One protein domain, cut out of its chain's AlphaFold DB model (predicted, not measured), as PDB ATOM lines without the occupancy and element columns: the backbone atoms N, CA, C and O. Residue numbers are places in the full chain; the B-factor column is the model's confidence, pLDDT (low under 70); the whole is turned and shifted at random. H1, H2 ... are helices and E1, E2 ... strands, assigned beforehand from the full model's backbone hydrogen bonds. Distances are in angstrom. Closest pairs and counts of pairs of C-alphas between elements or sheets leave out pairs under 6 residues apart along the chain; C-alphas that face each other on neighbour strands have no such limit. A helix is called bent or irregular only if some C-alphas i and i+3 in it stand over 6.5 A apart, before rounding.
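Overview. This is residues 9 to 64 of the 68 residues of an uncharacterized protein of Nocardia yunnanensis (UniProt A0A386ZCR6). A long, narrow hairpin of two strands, E1 and E2, has one helix, H1, sticking out as an arm before it, and after it a long tail, residues 49 to 64, that loops out beyond the end of E2 and folds back past the hairpin; the model is open, with no core formed between helix and strands. Residues 9 to 23, most of them in H1, stand free, and so do the hairpin's tip, residues 37 to 42, and the end of the tail, residues 59 to 64. The printed part has 56 residues with one named helix and two named strands in the order H1, E1, E2; the sheet's order is E1 - E2, antiparallel, and the class is mixed, helices and strands. The whole is loose, with a radius of gyration of the C-alphas of 13.8 A and spans of 43 by 32 by 20 A.

Arrangement. E1, residues 31 to 38, and E2, residues 41 to 48, are antiparallel neighbours and form a hairpin, with an angle of 156 degrees between their directions. Their C-alphas face each other along the whole of both strands, from 31 and 48, 4.6 A apart, to 38 and 41, 5.1 A apart. N 34 and O 45 are within hydrogen-bond range at 3.0 A, and so are N 45 and O 34 at 2.8 A. H1, residues 10 to 24, is apart from E2. In H1 every O i to N i+4 pair is within hydrogen-bond range.

Along the chain. E1 runs from Phe 31, with its C-alpha at (134.190, 133.820, 201.471), to Thr 38 and is 21.7 A long from first to last C-alpha. E2 runs from Gly 41 to Cys 48, with C-alpha 48 at (133.746, 129.281, 201.202), and is 22.7 A long. H1 runs from Glu 10, with its C-alpha at (121.857, 149.231, 181.696), to Ser 24 over 20.7 A, and it is not bent.

Size, cuts and confidence. The two C-alphas farthest apart are those of Ser 9 and Pro 52, at 42.8 A, while those of the first and last printed residues, Ser 9 and Gly 64, are 20.9 A apart. The printed part has no cut. The link from E1 to E2 is tight, with 2 residues, and the link from H1 to E1 is short, with 6 residues. Residues 49 to 64 hold no named element, and their C-alphas lie 10 to 22 A from the mean of all C-alphas. The mean pLDDT of the printed part is 94.5, and no printed residue is under 70.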
ATOM      1  N   SER A   9     118.768 146.400 179.171       95.25
ATOM      2  CA  SER A   9     119.237 147.781 179.300       95.25
ATOM      3  C   SER A   9     120.234 147.873 180.460       95.25
ATOM      4  O   SER A   9     120.260 146.989 181.322       95.25
ATOM      5  N   GLU A  10     120.995 148.966 180.536       96.00
ATOM      6  CA  GLU A  10     121.857 149.231 181.696       96.00
ATOM      7  C   GLU A  10     121.048 149.374 182.990       96.00
ATOM      8  O   GLU A  10     121.445 148.839 184.017       96.00
ATOM      9  N   ALA A  11     119.859 149.983 182.946       97.12
ATOM     10  CA  ALA A  11     118.994 150.074 184.123       97.12
ATOM     11  C   ALA A  11     118.586 148.688 184.657       97.12
ATOM     12  O   ALA A  11     118.588 148.464 185.866       97.12
ATOM     13  N   ALA A  12     118.283 147.736 183.763       95.88
ATOM     14  CA  ALA A  12     117.972 146.361 184.154       95.88
ATOM     15  C   ALA A  12     119.190 145.649 184.759       95.88
ATOM     16  O   ALA A  12     119.048 144.926 185.746       95.88
ATOM     17  N   ARG A  13     120.383 145.885 184.197       95.44
ATOM     18  CA  ARG A  13     121.648 145.389 184.751       95.44
ATOM     19  C   ARG A  13     121.881 145.930 186.157       95.44
ATOM     20  O   ARG A  13     122.087 145.145 187.075       95.44
ATOM     21  N   THR A  14     121.811 147.248 186.338       97.75
ATOM     22  CA  THR A  14     122.002 147.897 187.641       97.75
ATOM     23  C   THR A  14     121.017 147.359 188.670       97.75
ATOM     24  O   THR A  14     121.442 146.953 189.744       97.75
ATOM     25  N   ALA A  15     119.727 147.268 188.326       97.19
ATOM     26  CA  ALA A  15     118.711 146.743 189.235       97.19
ATOM     27  C   ALA A  15     119.017 145.306 189.694       97.19
ATOM     28  O   ALA A  15     118.941 145.014 190.887       97.19
ATOM     29  N   TYR A  16     119.413 144.424 188.767       94.81
ATOM     30  CA  TYR A  16     119.797 143.053 189.107       94.81
ATOM     31  C   TYR A  16     121.039 143.012 190.003       94.81
ATOM     32  O   TYR A  16     121.027 142.343 191.034       94.81
ATOM     33  N   MET A  17     122.095 143.749 189.644       95.19
ATOM     34  CA  MET A  17     123.348 143.749 190.407       95.19
ATOM     35  C   MET A  17     123.166 144.332 191.813       95.19
ATOM     36  O   MET A  17     123.748 143.811 192.761       95.19
ATOM     37  N   THR A  18     122.326 145.360 191.980       97.25
ATOM     38  CA  THR A  18     121.976 145.898 193.303       97.25
ATOM     39  C   THR A  18     121.256 144.854 194.152       97.25
ATOM     40  O   THR A  18     121.652 144.635 195.293       97.25
ATOM     41  N   ALA A  19     120.248 144.170 193.599       96.44
ATOM     42  CA  ALA A  19     119.531 143.119 194.319       96.44
ATOM     43  C   ALA A  19     120.454 141.947 194.698       96.44
ATOM     44  O   ALA A  19     120.406 141.466 195.829       96.44
ATOM     45  N   TYR A  20     121.334 141.533 193.780       94.88
ATOM     46  CA  TYR A  20     122.343 140.504 194.033       94.88
ATOM     47  C   TYR A  20     123.252 140.905 195.201       94.88
ATOM     48  O   TYR A  20     123.415 140.136 196.141       94.88
ATOM     49  N   ALA A  21     123.796 142.126 195.185       94.50
ATOM     50  CA  ALA A  21     124.664 142.623 196.252       94.50
ATOM     51  C   ALA A  21     123.946 142.696 197.612       94.50
ATOM     52  O   ALA A  21     124.536 142.344 198.633       94.50
ATOM     53  N   SER A  22     122.672 143.104 197.637       96.00
ATOM     54  CA  SER A  22     121.870 143.123 198.869       96.00
ATOM     55  C   SER A  22     121.667 141.729 199.462       96.00
ATOM     56  O   SER A  22     121.722 141.582 200.679       96.00
ATOM     57  N   LEU A  23     121.461 140.709 198.624       94.25
ATOM     58  CA  LEU A  23     121.352 139.319 199.075       94.25
ATOM     59  C   LEU A  23     122.702 138.767 199.545       94.25
ATOM     60  O   LEU A  23     122.771 138.175 200.619       94.25
ATOM     61  N   SER A  24     123.779 139.034 198.804       92.00
ATOM     62  CA  SER A  24     125.142 138.640 199.179       92.00
ATOM     63  C   SER A  24     125.567 139.170 200.547       92.00
ATOM     64  O   SER A  24     126.281 138.485 201.272       92.00
ATOM     65  N   ALA A  25     125.100 140.361 200.933       93.44
ATOM     66  CA  ALA A  25     125.383 140.943 202.245       93.44
ATOM     67  C   ALA A  25     124.767 140.162 203.423       93.44
ATOM     68  O   ALA A  25     125.174 140.367 204.565       93.44
ATOM     69  N   LEU A  26     123.800 139.271 203.173       94.69
ATOM     70  CA  LEU A  26     123.206 138.408 204.199       94.69
ATOM     71  C   LEU A  26     124.073 137.178 204.510       94.69
ATOM     72  O   LEU A  26     123.802 136.466 205.478       94.69
ATOM     73  N   TRP A  27     125.098 136.905 203.700       94.44
ATOM     74  CA  TRP A  27     125.954 135.735 203.849       94.44
ATOM     75  C   TRP A  27     126.930 135.899 205.020       94.44
ATOM     76  O   TRP A  27     127.730 136.831 205.057       94.44
ATOM     77  N   THR A  28     126.877 134.982 205.986       94.50
ATOM     78  CA  THR A  28     127.642 135.083 207.244       94.50
ATOM     79  C   THR A  28     128.917 134.244 207.269       94.50
ATOM     80  O   THR A  28     129.741 134.398 208.171       94.50
ATOM     81  N   VAL A  29     129.102 133.350 206.296       93.75
ATOM     82  CA  VAL A  29     130.293 132.498 206.195       93.75
ATOM     83  C   VAL A  29     131.396 133.262 205.463       93.75
ATOM     84  O   VAL A  29     131.113 133.787 204.391       93.75
ATOM     85  N   PRO A  30     132.647 133.304 205.963       93.88
ATOM     86  CA  PRO A  30     133.753 133.929 205.246       93.88
ATOM     87  C   PRO A  30     133.935 133.338 203.849       93.88
ATOM     88  O   PRO A  30     133.961 132.116 203.671       93.88
ATOM     89  N   PHE A  31     134.087 134.216 202.864       94.31
ATOM     90  CA  PHE A  31     134.190 133.820 201.471       94.31
ATOM     91  C   PHE A  31     135.174 134.691 200.697       94.31
ATOM     92  O   PHE A  31     135.479 135.819 201.085       94.31
ATOM     93  N   THR A  32     135.637 134.161 199.572       95.06
ATOM     94  CA  THR A  32     136.268 134.941 198.508       95.06
ATOM     95  C   THR A  32     135.444 134.824 197.237       95.06
ATOM     96  O   THR A  32     134.831 133.790 196.969       95.06
ATOM     97  N   GLU A  33     135.426 135.894 196.454       94.88
ATOM     98  CA  GLU A  33     134.800 135.932 195.136       94.88
ATOM     99  C   GLU A  33     135.882 136.092 194.072       94.88
ATOM    100  O   GLU A  33     136.837 136.852 194.248       94.88
ATOM    101  N   PHE A  34     135.760 135.333 192.989       96.00
ATOM    102  CA  PHE A  34     136.657 135.409 191.843       96.00
ATOM    103  C   PHE A  34     135.952 134.924 190.581       96.00
ATOM    104  O   PHE A  34     134.955 134.205 190.632       96.00
ATOM    105  N   ASP A  35     136.514 135.310 189.445       97.50
ATOM    106  CA  ASP A  35     136.005 134.951 188.133       97.50
ATOM    107  C   ASP A  35     136.888 133.873 187.494       97.50
ATOM    108  O   ASP A  35     138.114 133.883 187.628       97.50
ATOM    109  N   ILE A  36     136.254 132.928 186.799       97.38
ATOM    110  CA  ILE A  36     136.918 131.880 186.021       97.38
ATOM    111  C   ILE A  36     136.598 132.094 184.544       97.38
ATOM    112  O   ILE A  36     135.435 132.059 184.137       97.38
ATOM    113  N   GLU A  37     137.638 132.264 183.731       97.75
ATOM    114  CA  GLU A  37     137.512 132.276 182.275       97.75
ATOM    115  C   GLU A  37     137.251 130.863 181.746       97.75
ATOM    116  O   GLU A  37     137.947 129.905 182.091       97.75
ATOM    117  N   THR A  38     136.244 130.729 180.885       96.25
ATOM    118  CA  THR A  38     135.879 129.458 180.251       96.25
ATOM    119  C   THR A  38     135.678 129.653 178.753       96.25
ATOM    120  O   THR A  38     135.511 130.772 178.270       96.25
ATOM    121  N   SER A  39     135.593 128.558 177.997       97.06
ATOM    122  CA  SER A  39     135.256 128.613 176.568       97.06
ATOM    123  C   SER A  39     133.845 129.153 176.274       97.06
ATOM    124  O   SER A  39     133.528 129.395 175.112       97.06
ATOM    125  N   TYR A  40     132.997 129.326 177.294       90.62
ATOM    126  CA  TYR A  40     131.630 129.852 177.180       90.62
ATOM    127  C   TYR A  40     131.479 131.272 177.750       90.62
ATOM    128  O   TYR A  40     130.369 131.804 177.777       90.62
ATOM    129  N   GLY A  41     132.582 131.888 178.186       91.00
ATOM    130  CA  GLY A  41     132.616 133.187 178.854       91.00
ATOM    131  C   GLY A  41     133.014 133.090 180.328       91.00
ATOM    132  O   GLY A  41     133.376 132.024 180.834       91.00
ATOM    133  N   THR A  42     132.952 134.224 181.015       94.00
ATOM    134  CA  THR A  42     133.362 134.363 182.414       94.00
ATOM    135  C   THR A  42     132.302 133.804 183.367       94.00
ATOM    136  O   THR A  42     131.126 134.167 183.287       94.00
ATOM    137  N   THR A  43     132.711 132.935 184.294       95.19
ATOM    138  CA  THR A  43     131.858 132.408 185.373       95.19
ATOM    139  C   THR A  43     132.277 133.009 186.709       95.19
ATOM    140  O   THR A  43     133.411 132.816 187.138       95.19
ATOM    141  N   HIS A  44     131.353 133.696 187.382       95.19
ATOM    142  CA  HIS A  44     131.573 134.237 188.720       95.19
ATOM    143  C   HIS A  44     131.408 133.151 189.791       95.19
ATOM    144  O   HIS A  44     130.423 132.406 189.767       95.19
ATOM    145  N   VAL A  45     132.347 133.061 190.733       96.25
ATOM    146  CA  VAL A  45     132.390 132.022 191.768       96.25
ATOM    147  C   VAL A  45     132.582 132.641 193.147       96.25
ATOM    148  O   VAL A  45     133.502 133.425 193.370       96.25
ATOM    149  N   ARG A  46     131.762 132.197 194.104       95.38
ATOM    150  CA  ARG A  46     132.002 132.373 195.538       95.38
ATOM    151  C   ARG A  46     132.586 131.089 196.118       95.38
ATOM    152  O   ARG A  46     131.984 130.024 195.997       95.38
ATOM    153  N   LYS A  47     133.728 131.188 196.795       95.19
ATOM    154  CA  LYS A  47     134.352 130.083 197.531       95.19
ATOM    155  C   LYS A  47     134.246 130.330 199.027       95.19
ATOM    156  O   LYS A  47     134.669 131.374 199.513       95.19
ATOM    157  N   CYS A  48     133.742 129.332 199.743       95.12
ATOM    158  CA  CYS A  48     133.746 129.281 201.202       95.12
ATOM    159  C   CYS A  48     134.650 128.137 201.677       95.12
ATOM    160  O   CYS A  48     134.781 127.123 200.990       95.12
ATOM    161  N   GLY A  49     135.229 128.291 202.870       93.19
ATOM    162  CA  GLY A  49     136.094 127.283 203.484       93.19
ATOM    163  C   GLY A  49     137.520 127.231 202.920       93.19
ATOM    164  O   GLY A  49     137.845 127.804 201.874       93.19
ATOM    165  N   ASP A  50     138.382 126.534 203.651       89.69
ATOM    166  CA  ASP A  50     139.807 126.374 203.385       89.69
ATOM    167  C   ASP A  50     140.282 124.926 203.636       89.69
ATOM    168  O   ASP A  50     139.513 124.037 204.006       89.69
ATOM    169  N   GLY A  51     141.565 124.672 203.373       89.12
ATOM    170  CA  GLY A  51     142.204 123.384 203.646       89.12
ATOM    171  C   GLY A  51     141.977 122.282 202.594       89.12
ATOM    172  O   GLY A  51     141.406 122.522 201.531       89.12
ATOM    173  N   PRO A  52     142.479 121.060 202.868       91.75
ATOM    174  CA  PRO A  52     142.512 119.940 201.920       91.75
ATOM    175  C   PRO A  52     141.244 119.063 201.945       91.75
ATOM    176  O   PRO A  52     141.294 117.904 201.538       91.75
ATOM    177  N   GLY A  53     140.127 119.570 202.478       91.75
ATOM    178  CA  GLY A  53     138.861 118.834 202.523       91.75
ATOM    179  C   GLY A  53     138.336 118.460 201.131       91.75
ATOM    180  O   GLY A  53     138.803 118.963 200.109       91.75
ATOM    181  N   ALA A  54     137.339 117.572 201.083       95.25
ATOM    182  CA  ALA A  54     136.722 117.186 199.817       95.25
ATOM    183  C   ALA A  54     136.040 118.400 199.148       95.25
ATOM    184  O   ALA A  54     135.277 119.106 199.816       95.25
ATOM    185  N   PRO A  55     136.274 118.651 197.848       94.88
ATOM    186  CA  PRO A  55     135.648 119.767 197.153       94.88
ATOM    187  C   PRO A  55     134.143 119.530 196.980       94.88
ATOM    188  O   PRO A  55     133.715 118.458 196.553       94.88
ATOM    189  N   LEU A  56     133.348 120.563 197.261       95.31
ATOM    190  CA  LEU A  56     131.905 120.593 197.039       95.31
ATOM    191  C   LEU A  56     131.563 121.747 196.092       95.31
ATOM    192  O   LEU A  56     131.979 122.881 196.318       95.31
ATOM    193  N   VAL A  57     130.786 121.453 195.051       96.00
ATOM    194  CA  VAL A  57     130.301 122.448 194.088       96.00
ATOM    195  C   VAL A  57     128.788 122.544 194.204       96.00
ATOM    196  O   VAL A  57     128.089 121.539 194.082       96.00
ATOM    197  N   LEU A  58     128.286 123.757 194.427       95.81
ATOM    198  CA  LEU A  58     126.859 124.052 194.459       95.81
ATOM    199  C   LEU A  58     126.451 124.677 193.125       95.81
ATOM    200  O   LEU A  58     127.026 125.681 192.709       95.81
ATOM    201  N   ILE A  59     125.461 124.083 192.461       95.75
ATOM    202  CA  ILE A  59     124.873 124.617 191.229       95.75
ATOM    203  C   ILE A  59     123.436 125.034 191.558       95.75
ATOM    204  O   ILE A  59     122.616 124.161 191.858       95.75
ATOM    205  N   PRO A  60     123.119 126.340 191.539       93.38
ATOM    206  CA  PRO A  60     121.772 126.816 191.827       93.38
ATOM    207  C   PRO A  60     120.733 126.262 190.836       93.38
ATOM    208  O   PRO A  60     121.066 125.978 189.681       93.38
ATOM    209  N   PRO A  61     119.460 126.138 191.249       93.44
ATOM    210  CA  PRO A  61     118.381 125.771 190.341       93.44
ATOM    211  C   PRO A  61     118.137 126.874 189.302       93.44
ATOM    212  O   PRO A  61     118.639 127.992 189.407       93.44
ATOM    213  N   VAL A  62     117.298 126.580 188.309       91.00
ATOM    214  CA  VAL A  62     116.836 127.579 187.335       91.00
ATOM    215  C   VAL A  62     116.220 128.778 188.072       91.00
ATOM    216  O   VAL A  62     115.415 128.591 188.979       91.00
ATOM    217  N   MET A  63     116.604 129.998 187.677       88.25
ATOM    218  CA  MET A  63     116.286 131.278 188.346       88.25
ATOM    219  C   MET A  63     116.943 131.507 189.720       88.25
ATOM    220  O   MET A  63     116.795 132.595 190.276       88.25
ATOM    221  N   GLY A  64     117.692 130.537 190.248       90.38
ATOM    222  CA  GLY A  64     118.597 130.727 191.380       90.38
ATOM    223  C   GLY A  64     119.925 131.355 190.956       90.38
ATOM    224  O   GLY A  64     120.253 131.441 189.771       90.38
TER     225      GLY A  64